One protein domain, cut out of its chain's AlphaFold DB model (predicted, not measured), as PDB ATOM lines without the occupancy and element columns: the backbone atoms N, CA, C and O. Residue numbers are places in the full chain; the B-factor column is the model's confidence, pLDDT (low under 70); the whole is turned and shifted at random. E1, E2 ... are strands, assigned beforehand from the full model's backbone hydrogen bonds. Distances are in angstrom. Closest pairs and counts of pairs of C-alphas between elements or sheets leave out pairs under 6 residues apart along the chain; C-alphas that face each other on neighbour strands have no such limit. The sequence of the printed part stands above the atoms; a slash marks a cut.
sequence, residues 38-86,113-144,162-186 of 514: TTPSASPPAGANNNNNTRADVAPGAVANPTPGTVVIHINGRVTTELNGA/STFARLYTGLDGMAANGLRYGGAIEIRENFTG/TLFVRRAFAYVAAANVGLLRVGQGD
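What this domain is: This is residues 38 to 86, 113 to 144 and 162 to 186 of the 514 residues of the protein "Porin_4 domain-containing protein" of Rhodospirillales bacterium 69-11 (UniProt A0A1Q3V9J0). A long, twisted wall of five antiparallel strands, open between its edge strands E1 and E5, has the long unnamed stretch of residues 38 to 69 folded over part of one face, while the other face is bare. The longest strand, E1, runs along most of the length. The printed part has 106 residues with five named strands and no named helix, and the class is all strand; the order across the sheet, E1 E2 E3 E4 E5, is also that along the chain. It is only just compact, close to loose, with a radius of gyration of the C-alphas of 15.4 A, and only just a rod, spanning 53 by 26 by 21 A.

Where its parts are: After residues 38 to 69, E1 takes residues 70 to 85 and is 48.0 A long, beginning at C-alpha 70 (146.163, 174.858, 95.328). E2, residues 113 to 125, measures 39.5 A. E3, residues 131 to 141, measures 32.8 A. E4, residues 162 to 174, measures 37.1 A. E5, residues 178 to 184, ends at C-alpha 184 (165.648, 185.633, 107.347).

How they stand to each other: E1, an edge strand, is antiparallel to E2 at 164 degrees, with N 76 and O 119 2.8 A apart. E2 and E3 form a hairpin at 167 degrees, with N 124 and O 132 at 2.7 A. E3 and E4 are antiparallel at 165 degrees, with N 133 and O 171 at 3.0 A. E4 and the other edge strand, E5, form a hairpin at 159 degrees, with N 172 and O 180 at 2.9 A. These N and O pairs are within hydrogen-bond range. E1 and E5 are apart.

The domain as a whole: The two C-alphas farthest apart, of Ala 86 and Asn 128, are 54.7 A apart. Residues 87 to 112 are not printed, a gap of 13.2 A between C-alphas 86 and 113; residues 145 to 161 are not printed, a gap of 11.7 A between C-alphas 144 and 162. The links E2 to E3 and E4 to E5 are tight. The mean pLDDT of the printed part is 82.0, and residues 38 to 49, 62 and 143 to 144 are under 70.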
ATOM      1  N   THR A  38     148.259 208.895 103.551       31.39
ATOM      2  CA  THR A  38     148.778 207.536 103.677       31.39
ATOM      3  C   THR A  38     147.993 206.800 104.749       31.39
ATOM      4  O   THR A  38     148.053 207.126 105.936       31.39
ATOM      5  N   THR A  39     147.205 205.810 104.321       29.22
ATOM      6  CA  THR A  39     146.673 204.843 105.265       29.22
ATOM      7  C   THR A  39     147.888 204.260 105.978       29.22
ATOM      8  O   THR A  39     148.869 203.920 105.308       29.22
ATOM      9  N   PRO A  40     147.878 204.200 107.322       32.53
ATOM     10  CA  PRO A  40     148.876 203.478 108.083       32.53
ATOM     11  C   PRO A  40     149.162 202.161 107.380       32.53
ATOM     12  O   PRO A  40     148.283 201.300 107.289       32.53
ATOM     13  N   SER A  41     150.360 202.035 106.814       38.50
ATOM     14  CA  SER A  41     150.833 200.776 106.270       38.50
ATOM     15  C   SER A  41     150.883 199.852 107.476       38.50
ATOM     16  O   SER A  41     151.853 199.919 108.230       38.50
ATOM     17  N   ALA A  42     149.830 199.050 107.691       36.03
ATOM     18  CA  ALA A  42     149.845 197.963 108.658       36.03
ATOM     19  C   ALA A  42     151.183 197.270 108.456       36.03
ATOM     20  O   ALA A  42     151.473 196.902 107.330       36.03
ATOM     21  N   SER A  43     152.048 197.239 109.463       39.53
ATOM     22  CA  SER A  43     153.200 196.348 109.405       39.53
ATOM     23  C   SER A  43     152.654 194.915 109.527       39.53
ATOM     24  O   SER A  43     151.553 194.764 110.053       39.53
ATOM     25  N   PRO A  44     153.333 193.891 108.982       46.09
ATOM     26  CA  PRO A  44     154.206 194.085 107.838       46.09
ATOM     27  C   PRO A  44     153.377 194.760 106.727       46.09
ATOM     28  O   PRO A  44     152.199 194.416 106.608       46.09
ATOM     29  N   PRO A  45     153.955 195.750 105.999       47.00
ATOM     30  CA  PRO A  45     153.254 196.630 105.054       47.00
ATOM     31  C   PRO A  45     152.180 195.881 104.288       47.00
ATOM     32  O   PRO A  45     152.470 194.770 103.882       47.00
ATOM     33  N   ALA A  46     151.007 196.462 104.027       40.72
ATOM     34  CA  ALA A  46     149.865 195.790 103.381       40.72
ATOM     35  C   ALA A  46     150.167 194.990 102.079       40.72
ATOM     36  O   ALA A  46     149.305 194.255 101.613       40.72
ATOM     37  N   GLY A  47     151.373 195.099 101.501       43.88
ATOM     38  CA  GLY A  47     151.888 194.237 100.429       43.88
ATOM     39  C   GLY A  47     152.628 192.953 100.863       43.88
ATOM     40  O   GLY A  47     152.803 192.046 100.057       43.88
ATOM     41  N   ALA A  48     153.058 192.797 102.109       51.97
ATOM     42  CA  ALA A  48     153.553 191.527 102.624       51.97
ATOM     43  C   ALA A  48     152.331 190.678 102.975       51.97
ATOM     44  O   ALA A  48     151.780 190.819 104.060       51.97
ATOM     45  N   ASN A  49     151.876 189.854 102.031       60.19
ATOM     46  CA  ASN A  49     150.791 188.898 102.228       60.19
ATOM     47  C   ASN A  49     151.023 188.099 103.524       60.19
ATOM     48  O   ASN A  49     151.851 187.191 103.580       60.19
ATOM     49  N   ASN A  50     150.348 188.514 104.591       70.44
ATOM     50  CA  ASN A  50     150.609 188.067 105.954       70.44
ATOM     51  C   ASN A  50     149.508 187.148 106.476       70.44
ATOM     52  O   ASN A  50     149.613 186.628 107.590       70.44
ATOM     53  N   ASN A  51     148.481 186.913 105.654       76.12
ATOM     54  CA  ASN A  51     147.312 186.131 106.013       76.12
ATOM     55  C   ASN A  51     147.674 184.701 106.427       76.12
ATOM     56  O   ASN A  51     147.030 184.122 107.307       76.12
ATOM     57  N   ASN A  52     148.733 184.160 105.816       84.44
ATOM     58  CA  ASN A  52     149.122 182.770 105.985       84.44
ATOM     59  C   ASN A  52     150.391 182.531 106.808       84.44
ATOM     60  O   ASN A  52     150.593 181.418 107.283       84.44
ATOM     61  N   ASN A  53     151.207 183.563 107.040       85.44
ATOM     62  CA  ASN A  53     152.563 183.394 107.578       85.44
ATOM     63  C   ASN A  53     152.853 184.153 108.886       85.44
ATOM     64  O   ASN A  53     154.000 184.173 109.332       85.44
ATOM     65  N   THR A  54     151.837 184.758 109.512       85.56
ATOM     66  CA  THR A  54     151.980 185.478 110.798       85.56
ATOM     67  C   THR A  54     151.230 184.840 111.965       85.56
ATOM     68  O   THR A  54     151.407 185.246 113.114       85.56
ATOM     69  N   ARG A  55     150.393 183.834 111.692       84.88
ATOM     70  CA  ARG A  55     149.625 183.093 112.697       84.88
ATOM     71  C   ARG A  55     149.340 181.660 112.258       84.88
ATOM     72  O   ARG A  55     149.315 181.353 111.066       84.88
ATOM     73  N   ALA A  56     149.106 180.802 113.248       87.69
ATOM     74  CA  ALA A  56     148.759 179.394 113.070       87.69
ATOM     75  C   ALA A  56     147.429 179.184 112.331       87.69
ATOM     76  O   ALA A  56     147.311 178.242 111.545       87.69
ATOM     77  N   ASP A  57     146.473 180.095 112.526       86.94
ATOM     78  CA  ASP A  57     145.175 180.082 111.856       86.94
ATOM     79  C   ASP A  57     145.181 180.917 110.577       86.94
ATOM     80  O   ASP A  57     145.952 181.867 110.420       86.94
ATOM     81  N   VAL A  58     144.298 180.567 109.647       84.62
ATOM     82  CA  VAL A  58     144.102 181.339 108.421       84.62
ATOM     83  C   VAL A  58     143.421 182.662 108.751       84.62
ATOM     84  O   VAL A  58     142.328 182.704 109.314       84.62
ATOM     85  N   ALA A  59     144.063 183.759 108.362       78.38
ATOM     86  CA  ALA A  59     143.455 185.076 108.368       78.38
ATOM     87  C   ALA A  59     142.444 185.238 107.228       78.38
ATOM     88  O   ALA A  59     142.812 185.032 106.071       78.38
ATOM     89  N   PRO A  60     141.239 185.761 107.480       75.44
ATOM     90  CA  PRO A  60     140.539 186.515 106.451       75.44
ATOM     91  C   PRO A  60     141.362 187.764 106.100       75.44
ATOM     92  O   PRO A  60     141.881 188.434 106.995       75.44
ATOM     93  N   GLY A  61     141.464 188.098 104.817       73.12
ATOM     94  CA  GLY A  61     142.089 189.339 104.372       73.12
ATOM     95  C   GLY A  61     141.995 189.523 102.859       73.12
ATOM     96  O   GLY A  61     141.359 188.731 102.173       73.12
ATOM     97  N   ALA A  62     142.635 190.577 102.351       69.44
ATOM     98  CA  ALA A  62     142.545 190.968 100.942       69.44
ATOM     99  C   ALA A  62     143.238 189.991  99.973       69.44
ATOM    100  O   ALA A  62     142.932 189.993  98.784       69.44
ATOM    101  N   VAL A  63     144.166 189.168 100.468       73.81
ATOM    102  CA  VAL A  63     144.837 188.146  99.662       73.81
ATOM    103  C   VAL A  63     144.104 186.819  99.809       73.81
ATOM    104  O   VAL A  63     143.800 186.395 100.927       73.81
ATOM    105  N   ALA A  64     143.829 186.176  98.672       83.50
ATOM    106  CA  ALA A  64     143.202 184.866  98.626       83.50
ATOM    107  C   ALA A  64     144.033 183.846  99.412       83.50
ATOM    108  O   ALA A  64     145.246 183.740  99.232       83.50
ATOM    109  N   ASN A  65     143.367 183.077 100.269       89.00
ATOM    110  CA  ASN A  65     143.998 181.939 100.919       89.00
ATOM    111  C   ASN A  65     143.954 180.739  99.968       89.00
ATOM    112  O   ASN A  65     142.913 180.521  99.339       89.00
ATOM    113  N   PRO A  66     145.038 179.955  99.860       92.19
ATOM    114  CA  PRO A  66     145.017 178.741  99.057       92.19
ATOM    115  C   PRO A  66     143.950 177.780  99.588       92.19
ATOM    116  O   PRO A  66     143.839 177.561 100.795       92.19
ATOM    117  N   THR A  67     143.164 177.200  98.686       94.38
ATOM    118  CA  THR A  67     142.294 176.058  98.989       94.38
ATOM    119  C   THR A  67     143.104 174.756  98.936       94.38
ATOM    120  O   THR A  67     144.179 174.735  98.323       94.38
ATOM    121  N   PRO A  68     142.637 173.657  99.559       96.00
ATOM    122  CA  PRO A  68     143.356 172.385  99.530       96.00
ATOM    123  C   PRO A  68     143.707 171.939  98.103       96.00
ATOM    124  O   PRO A  68     142.844 171.878  97.231       96.00
ATOM    125  N   GLY A  69     144.982 171.626  97.870       95.50
ATOM    126  CA  GLY A  69     145.525 171.247  96.563       95.50
ATOM    127  C   GLY A  69     145.920 172.418  95.658       95.50
ATOM    128  O   GLY A  69     146.316 172.180  94.519       95.50
ATOM    129  N   THR A  70     145.837 173.666  96.129       95.69
ATOM    130  CA  THR A  70     146.163 174.858  95.328       95.69
ATOM    131  C   THR A  70     147.329 175.657  95.902       95.69
ATOM    132  O   THR A  70     147.723 175.501  97.062       95.69
ATOM    133  N   VAL A  71     147.880 176.528  95.056       95.12
ATOM    134  CA  VAL A  71     148.904 177.513  95.406       95.12
ATOM    135  C   VAL A  71     148.444 178.881  94.917       95.12
ATOM    136  O   VAL A  71     147.965 179.018  93.793       95.12
ATOM    137  N   VAL A  72     148.624 179.896  95.753       93.00
ATOM    138  CA  VAL A  72     148.444 181.309  95.430       93.00
ATOM    139  C   VAL A  72     149.823 181.951  95.373       93.00
ATOM    140  O   VAL A  72     150.556 181.952  96.359       93.00
ATOM    141  N   ILE A  73     150.183 182.499  94.216       92.06
ATOM    142  CA  ILE A  73     151.404 183.289  94.035       92.06
ATOM    143  C   ILE A  73     151.019 184.760  94.121       92.06
ATOM    144  O   ILE A  73     150.034 185.180  93.514       92.06
ATOM    145  N   HIS A  74     151.795 185.548  94.856       86.44
ATOM    146  CA  HIS A  74     151.530 186.969  95.023       86.44
ATOM    147  C   HIS A  74     152.777 187.806  94.757       86.44
ATOM    148  O   HIS A  74     153.881 187.483  95.198       86.44
ATOM    149  N   ILE A  75     152.571 188.924  94.064       89.00
ATOM    150  CA  ILE A  75     153.577 189.953  93.822       89.00
ATOM    151  C   ILE A  75     152.938 191.278  94.208       89.00
ATOM    152  O   ILE A  75     152.007 191.742  93.556       89.00
ATOM    153  N   ASN A  76     153.442 191.878  95.276       84.81
ATOM    154  CA  ASN A  76     152.976 193.163  95.762       84.81
ATOM    155  C   ASN A  76     154.123 194.165  95.742       84.81
ATOM    156  O   ASN A  76     155.283 193.822  95.978       84.81
ATOM    157  N   GLY A  77     153.787 195.425  95.507       82.50
ATOM    158  CA  GLY A  77     154.735 196.527  95.519       82.50
ATOM    159  C   GLY A  77     154.318 197.592  96.515       82.50
ATOM    160  O   GLY A  77     153.137 197.776  96.809       82.50
ATOM    161  N   ARG A  78     155.301 198.323  97.025       80.19
ATOM    162  CA  ARG A  78     155.083 199.576  97.739       80.19
ATOM    163  C   ARG A  78     156.088 200.587  97.227       80.19
ATOM    164  O   ARG A  78     157.283 200.333  97.310       80.19
ATOM    165  N   VAL A  79     155.599 201.738  96.786       81.88
ATOM    166  CA  VAL A  79     156.414 202.936  96.576       81.88
ATOM    167  C   VAL A  79     156.061 203.923  97.677       81.88
ATOM    168  O   VAL A  79     154.898 204.072  98.049       81.88
ATOM    169  N   THR A  80     157.065 204.544  98.273       78.75
ATOM    170  CA  THR A  80     156.896 205.548  99.318       78.75
ATOM    171  C   THR A  80     157.717 206.755  98.954       78.75
ATOM    172  O   THR A  80     158.908 206.621  98.718       78.75
ATOM    173  N   THR A  81     157.069 207.913  98.927       79.69
ATOM    174  CA  THR A  81     157.717 209.208  98.761       79.69
ATOM    175  C   THR A  81     157.419 210.042  99.990       79.69
ATOM    176  O   THR A  81     156.268 210.134 100.421       79.69
ATOM    177  N   GLU A  82     158.454 210.645 100.546       77.50
ATOM    178  CA  GLU A  82     158.399 211.420 101.772       77.50
ATOM    179  C   GLU A  82     159.029 212.785 101.543       77.50
ATOM    180  O   GLU A  82     160.066 212.922 100.892       77.50
ATOM    181  N   LEU A  83     158.378 213.797 102.104       81.38
ATOM    182  CA  LEU A  83     158.892 215.152 102.210       81.38
ATOM    183  C   LEU A  83     159.275 215.352 103.669       81.38
ATOM    184  O   LEU A  83     158.405 215.429 104.535       81.38
ATOM    185  N   ASN A  84     160.572 215.412 103.933       78.50
ATOM    186  CA  ASN A  84     161.102 215.413 105.283       78.50
ATOM    187  C   ASN A  84     161.794 216.741 105.602       78.50
ATOM    188  O   ASN A  84     162.423 217.359 104.741       78.50
ATOM    189  N   GLY A  85     161.675 217.169 106.858       81.56
ATOM    190  CA  GLY A  85     162.296 218.380 107.385       81.56
ATOM    191  C   GLY A  85     162.705 218.196 108.845       81.56
ATOM    192  O   GLY A  85     161.850 217.931 109.689       81.56
ATOM    193  N   ALA A  86     163.993 218.342 109.146       82.25
ATOM    194  CA  ALA A  86     164.547 218.276 110.491       82.25
ATOM    195  C   ALA A  86     165.530 219.428 110.705       82.25
ATOM    196  O   ALA A  86     166.556 219.514 110.044       82.25
ATOM    197  N   SER A 113     162.717 212.009  99.903       76.31
ATOM    198  CA  SER A 113     163.155 210.620  99.768       76.31
ATOM    199  C   SER A 113     162.070 209.807  99.091       76.31
ATOM    200  O   SER A 113     160.899 209.917  99.434       76.31
ATOM    201  N   THR A 114     162.450 208.982  98.121       78.19
ATOM    202  CA  THR A 114     161.561 207.966  97.558       78.19
ATOM    203  C   THR A 114     162.220 206.614  97.724       78.19
ATOM    204  O   THR A 114     163.431 206.525  97.564       78.19
ATOM    205  N   PHE A 115     161.444 205.588  98.066       77.88
ATOM    206  CA  PHE A 115     161.894 204.214  97.936       77.88
ATOM    207  C   PHE A 115     160.791 203.255  97.475       77.88
ATOM    208  O   PHE A 115     159.612 203.422  97.807       77.88
ATOM    209  N   ALA A 116     161.187 202.197  96.779       83.75
ATOM    210  CA  ALA A 116     160.367 201.070  96.378       83.75
ATOM    211  C   ALA A 116     160.721 199.790  97.153       83.75
ATOM    212  O   ALA A 116     161.855 199.539  97.574       83.75
ATOM    213  N   ARG A 117     159.706 198.952  97.363       84.06
ATOM    214  CA  ARG A 117     159.834 197.602  97.912       84.06
ATOM    215  C   ARG A 117     158.964 196.650  97.120       84.06
ATOM    216  O   ARG A 117     157.834 196.995  96.771       84.06
ATOM    217  N   LEU A 118     159.471 195.443  96.910       88.88
ATOM    218  CA  LEU A 118     158.725 194.343  96.316       88.88
ATOM    219  C   LEU A 118     158.582 193.223  97.339       88.88
ATOM    220  O   LEU A 118     159.542 192.852  98.012       88.88
ATOM    221  N   TYR A 119     157.377 192.684  97.431       88.62
ATOM    222  CA  TYR A 119     157.037 191.546  98.269       88.62
ATOM    223  C   TYR A 119     156.514 190.451  97.356       88.62
ATOM    224  O   TYR A 119     155.408 190.545  96.824       88.62
ATOM    225  N   THR A 120     157.320 189.421  97.163       89.62
ATOM    226  CA  THR A 120     156.933 188.250  96.381       89.62
ATOM    227  C   THR A 120     156.807 187.052  97.300       89.62
ATOM    228  O   THR A 120     157.496 186.962  98.319       89.62
ATOM    229  N   GLY A 121     155.906 186.142  96.978       90.75
ATOM    230  CA  GLY A 121     155.768 184.915  97.732       90.75
ATOM    231  C   GLY A 121     154.740 183.975  97.143       90.75
ATOM    232  O   GLY A 121     154.106 184.248  96.120       90.75
ATOM    233  N   LEU A 122     154.622 182.842  97.814       93.56
ATOM    234  CA  LEU A 122     153.681 181.794  97.487       93.56
ATOM    235  C   LEU A 122     153.098 181.226  98.775       93.56
ATOM    236  O   LEU A 122     153.828 180.986  99.737       93.56
ATOM    237  N   ASP A 123     151.800 180.960  98.744       94.19
ATOM    238  CA  ASP A 123     151.069 180.260  99.789       94.19
ATOM    239  C   ASP A 123     150.394 179.041  99.162       94.19
ATOM    240  O   ASP A 123     149.589 179.170  98.246       94.19
ATOM    241  N   GLY A 124     150.709 177.851  99.650       95.31
ATOM    242  CA  GLY A 124     150.072 176.596  99.281       95.31
ATOM    243  C   GLY A 124     149.285 176.003 100.442       95.31
ATOM    244  O   GLY A 124     149.593 176.226 101.615       95.31
ATOM    245  N   MET A 125     148.271 175.208 100.109       96.75
ATOM    246  CA  MET A 125     147.579 174.350 101.064       96.75
ATOM    247  C   MET A 125     147.561 172.933 100.509       96.75
ATOM    248  O   MET A 125     146.995 172.674  99.452       96.75
ATOM    249  N   ALA A 126     148.194 172.004 101.214       96.31
ATOM    250  CA  ALA A 126     148.145 170.594 100.869       96.31
ATOM    251  C   ALA A 126     146.714 170.051 101.023       96.31
ATOM    252  O   ALA A 126     145.888 170.615 101.742       96.31
ATOM    253  N   ALA A 127     146.418 168.923 100.372       95.56
ATOM    254  CA  ALA A 127     145.088 168.308 100.407       95.56
ATOM    255  C   ALA A 127     144.600 167.979 101.834       95.56
ATOM    256  O   ALA A 127     143.401 167.973 102.093       95.56
ATOM    257  N   ASN A 128     145.522 167.749 102.773       93.69
ATOM    258  CA  ASN A 128     145.228 167.491 104.185       93.69
ATOM    259  C   ASN A 128     145.064 168.768 105.041       93.69
ATOM    260  O   ASN A 128     144.982 168.665 106.263       93.69
ATOM    261  N   GLY A 129     145.064 169.959 104.434       91.25
ATOM    262  CA  GLY A 129     144.925 171.243 105.127       91.25
ATOM    263  C   GLY A 129     146.226 171.833 105.685       91.25
ATOM    264  O   GLY A 129     146.192 172.924 106.256       91.25
ATOM    265  N   LEU A 130     147.376 171.167 105.511       95.81
ATOM    266  CA  LEU A 130     148.674 171.734 105.886       95.81
ATOM    267  C   LEU A 130     149.011 172.912 104.967       95.81
ATOM    268  O   LEU A 130     149.127 172.750 103.753       95.81
ATOM    269  N   ARG A 131     149.215 174.090 105.549       95.31
ATOM    270  CA  ARG A 131     149.659 175.278 104.819       95.31
ATOM    271  C   ARG A 131     151.171 175.309 104.746       95.31
ATOM    272  O   ARG A 131     151.849 174.943 105.706       95.31
ATOM    273  N   TYR A 132     151.696 175.775 103.630       96.81
ATOM    274  CA  TYR A 132     153.124 175.954 103.427       96.81
ATOM    275  C   TYR A 132     153.368 177.112 102.475       96.81
ATOM    276  O   TYR A 132     152.507 177.454 101.672       96.81
ATOM    277  N   GLY A 133     154.545 177.712 102.532       95.38
ATOM    278  CA  GLY A 133     154.848 178.794 101.616       95.38
ATOM    279  C   GLY A 133     156.171 179.461 101.897       95.38
ATOM    280  O   GLY A 133     156.984 178.985 102.690       95.38
ATOM    281  N   GLY A 134     156.374 180.594 101.243       93.12
ATOM    282  CA  GLY A 134     157.544 181.425 101.449       93.12
ATOM    283  C   GLY A 134     157.301 182.851 100.997       93.12
ATOM    284  O   GLY A 134     156.465 183.108 100.132       93.12
ATOM    285  N   ALA A 135     158.035 183.778 101.600       91.00
ATOM    286  CA  ALA A 135     157.956 185.189 101.270       91.00
ATOM    287  C   ALA A 135     159.348 185.811 101.204       91.00
ATOM    288  O   ALA A 135     160.234 185.499 102.006       91.00
ATOM    289  N   ILE A 136     159.507 186.719 100.247       90.44
ATOM    290  CA  ILE A 136     160.718 187.484  99.992       90.44
ATOM    291  C   ILE A 136     160.347 188.965  99.966       90.44
ATOM    292  O   ILE A 136     159.411 189.376  99.280       90.44
ATOM    293  N   GLU A 137     161.108 189.773 100.695       88.62
ATOM    294  CA  GLU A 137     161.084 191.228 100.596       88.62
ATOM    295  C   GLU A 137     162.373 191.706  99.933       88.62
ATOM    296  O   GLU A 137     163.468 191.492 100.459       88.62
ATOM    297  N   ILE A 138     162.223 192.411  98.818       89.56
ATOM    298  CA  ILE A 138     163.294 193.117  98.124       89.56
ATOM    299  C   ILE A 138     163.138 194.605  98.418       89.56
ATOM    300  O   ILE A 138     162.037 195.158  98.336       89.56
ATOM    301  N   ARG A 139     164.246 195.255  98.759       84.31
ATOM    302  CA  ARG A 139     164.322 196.702  98.939       84.31
ATOM    303  C   ARG A 139     165.382 197.280  98.026       84.31
ATOM    304  O   ARG A 139     166.385 196.622  97.749       84.31
ATOM    305  N   GLU A 140     165.183 198.529  97.652       84.94
ATOM    306  CA  GLU A 140     166.271 199.366  97.172       84.94
ATOM    307  C   GLU A 140     166.963 200.083  98.333       84.94
ATOM    308  O   GLU A 140     166.351 200.401  99.359       84.94
ATOM    309  N   ASN A 141     168.268 200.285  98.184       72.12
ATOM    310  CA  ASN A 141     169.079 201.096  99.070       72.12
ATOM    311  C   ASN A 141     169.676 202.259  98.283       72.12
ATOM    312  O   ASN A 141     170.455 202.043  97.350       72.12
ATOM    313  N   PHE A 142     169.374 203.474  98.728       70.25
ATOM    314  CA  PHE A 142     170.095 204.671  98.327       70.25
ATOM    315  C   PHE A 142     171.203 204.896  99.348       70.25
ATOM    316  O   PHE A 142     170.975 205.455 100.423       70.25
ATOM    317  N   THR A 143     172.421 204.448  99.051       59.12
ATOM    318  CA  THR A 143     173.567 204.924  99.828       59.12
ATOM    319  C   THR A 143     173.730 206.403  99.515       59.12
ATOM    320  O   THR A 143     174.006 206.745  98.366       59.12
ATOM    321  N   GLY A 144     173.522 207.279 100.503       56.97
ATOM    322  CA  GLY A 144     173.730 208.714 100.331       56.97
ATOM    323  C   GLY A 144     175.121 208.964  99.752       56.97
ATOM    324  O   GLY A 144     176.124 208.683 100.407       56.97
ATOM    325  N   THR A 162     171.487 199.906  95.082       81.94
ATOM    326  CA  THR A 162     171.559 198.450  95.227       81.94
ATOM    327  C   THR A 162     170.187 197.895  95.554       81.94
ATOM    328  O   THR A 162     169.439 198.475  96.341       81.94
ATOM    329  N   LEU A 163     169.866 196.744  94.967       88.00
ATOM    330  CA  LEU A 163     168.748 195.918  95.403       88.00
ATOM    331  C   LEU A 163     169.266 194.868  96.377       88.00
ATOM    332  O   LEU A 163     170.274 194.211  96.118       88.00
ATOM    333  N   PHE A 164     168.567 194.691  97.491       86.31
ATOM    334  CA  PHE A 164     168.928 193.696  98.491       86.31
ATOM    335  C   PHE A 164     167.699 192.991  99.058       86.31
ATOM    336  O   PHE A 164     166.601 193.548  99.141       86.31
ATOM    337  N   VAL A 165     167.904 191.744  99.475       88.31
ATOM    338  CA  VAL A 165     166.880 190.928 100.125       88.31
ATOM    339  C   VAL A 165     166.867 191.241 101.616       88.31
ATOM    340  O   VAL A 165     167.862 191.056 102.321       88.31
ATOM    341  N   ARG A 166     165.730 191.731 102.113       85.31
ATOM    342  CA  ARG A 166     165.562 192.122 103.517       85.31
ATOM    343  C   ARG A 166     164.823 191.088 104.355       85.31
ATOM    344  O   ARG A 166     165.062 191.022 105.560       85.31
ATOM    345  N   ARG A 167     163.981 190.272 103.729       88.31
ATOM    346  CA  ARG A 167     163.353 189.085 104.317       88.31
ATOM    347  C   ARG A 167     163.330 187.993 103.256       88.31
ATOM    348  O   ARG A 167     163.082 188.294 102.093       88.31
ATOM    349  N   ALA A 168     163.597 186.762 103.655       90.19
ATOM    350  CA  ALA A 168     163.485 185.563 102.839       90.19
ATOM    351  C   ALA A 168     163.307 184.377 103.781       90.19
ATOM    352  O   ALA A 168     164.254 183.944 104.440       90.19
ATOM    353  N   PHE A 169     162.082 183.878 103.882       92.75
ATOM    354  CA  PHE A 169     161.761 182.771 104.773       92.75
ATOM    355  C   PHE A 169     160.739 181.838 104.135       92.75
ATOM    356  O   PHE A 169     159.917 182.258 103.320       92.75
ATOM    357  N   ALA A 170     160.784 180.580 104.554       95.69
ATOM    358  CA  ALA A 170     159.753 179.588 104.304       95.69
ATOM    359  C   ALA A 170     158.938 179.358 105.578       95.69
ATOM    360  O   ALA A 170     159.391 179.666 106.688       95.69
ATOM    361  N   TYR A 171     157.737 178.813 105.431       96.44
ATOM    362  CA  TYR A 171     156.901 178.455 106.564       96.44
ATOM    363  C   TYR A 171     156.049 177.216 106.293       96.44
ATOM    364  O   TYR A 171     155.753 176.884 105.145       96.44
ATOM    365  N   VAL A 172     155.631 176.569 107.379       97.56
ATOM    366  CA  VAL A 172     154.554 175.576 107.412       97.56
ATOM    367  C   VAL A 172     153.613 175.908 108.564       97.56
ATOM    368  O   VAL A 172     154.061 176.363 109.618       97.56
ATOM    369  N   ALA A 173     152.311 175.718 108.377       96.38
ATOM    370  CA  ALA A 173     151.324 176.018 109.401       96.38
ATOM    371  C   ALA A 173     150.110 175.093 109.342       96.38
ATOM    372  O   ALA A 173     149.624 174.741 108.269       96.38
ATOM    373  N   ALA A 174     149.568 174.768 110.507       94.44
ATOM    374  CA  ALA A 174     148.288 174.090 110.652       94.44
ATOM    375  C   ALA A 174     147.583 174.600 111.910       94.44
ATOM    376  O   ALA A 174     148.233 174.821 112.933       94.44
ATOM    377  N   ALA A 175     146.257 174.734 111.853       91.88
ATOM    378  CA  ALA A 175     145.459 175.271 112.959       91.88
ATOM    379  C   ALA A 175     145.637 174.480 114.271       91.88
ATOM    380  O   ALA A 175     145.560 175.038 115.355       91.88
ATOM    381  N   ASN A 176     145.928 173.180 114.192       94.38
ATOM    382  CA  ASN A 176     146.113 172.305 115.351       94.38
ATOM    383  C   ASN A 176     147.571 172.157 115.822       94.38
ATOM    384  O   ASN A 176     147.790 171.627 116.907       94.38
ATOM    385  N   VAL A 177     148.564 172.580 115.031       94.38
ATOM    386  CA  VAL A 177     149.996 172.378 115.350       94.38
ATOM    387  C   VAL A 177     150.729 173.694 115.566       94.38
ATOM    388  O   VAL A 177     151.683 173.738 116.337       94.38
ATOM    389  N   GLY A 178     150.284 174.777 114.935       96.62
ATOM    390  CA  GLY A 178     150.935 176.076 115.014       96.62
ATOM    391  C   GLY A 178     151.517 176.522 113.680       96.62
ATOM    392  O   GLY A 178     151.158 176.020 112.615       96.62
ATOM    393  N   LEU A 179     152.433 177.477 113.755       96.38
ATOM    394  CA  LEU A 179     153.195 178.033 112.644       96.38
ATOM    395  C   LEU A 179     154.683 177.824 112.922       96.38
ATOM    396  O   LEU A 179     155.167 178.204 113.983       96.38
ATOM    397  N   LEU A 180     155.409 177.279 111.951       98.06
ATOM    398  CA  LEU A 180     156.865 177.204 111.942       98.06
ATOM    399  C   LEU A 180     157.400 178.025 110.767       98.06
ATOM    400  O   LEU A 180     156.979 177.819 109.632       98.06
ATOM    401  N   ARG A 181     158.347 178.926 111.027       95.75
ATOM    402  CA  ARG A 181     159.050 179.738 110.024       95.75
ATOM    403  C   ARG A 181     160.543 179.467 110.090       95.75
ATOM    404  O   ARG A 181     161.087 179.326 111.184       95.75
ATOM    405  N   VAL A 182     161.201 179.443 108.935       96.62
ATOM    406  CA  VAL A 182     162.653 179.270 108.823       96.62
ATOM    407  C   VAL A 182     163.213 180.231 107.782       96.62
ATOM    408  O   VAL A 182     162.725 180.279 106.654       96.62
ATOM    409  N   GLY A 183     164.252 180.978 108.149       93.38
ATOM    410  CA  GLY A 183     164.982 181.874 107.251       93.38
ATOM    411  C   GLY A 183     165.187 183.264 107.839       93.38
ATOM    412  O   GLY A 183     165.093 183.458 109.053       93.38
ATOM    413  N   GLN A 184     165.483 184.232 106.978       91.62
ATOM    414  CA  GLN A 184     165.648 185.633 107.347       91.62
ATOM    415  C   GLN A 184     164.269 186.287 107.448       91.62
ATOM    416  O   GLN A 184     163.591 186.502 106.440       91.62
ATOM    417  N   GLY A 185     163.829 186.625 108.654       88.12
ATOM    418  CA  GLY A 185     162.503 187.201 108.835       88.12
ATOM    419  C   GLY A 185     162.204 187.606 110.265       88.12
ATOM    420  O   GLY A 185     163.052 187.536 111.151       88.12
ATOM    421  N   ASP A 186     160.974 188.060 110.462       90.19
ATOM    422  CA  ASP A 186     160.490 188.583 111.737       90.19
ATOM    423  C   ASP A 186     160.537 187.532 112.852       90.19
ATOM    424  O   ASP A 186     160.142 186.384 112.638       90.19
TER     425      ASP A 186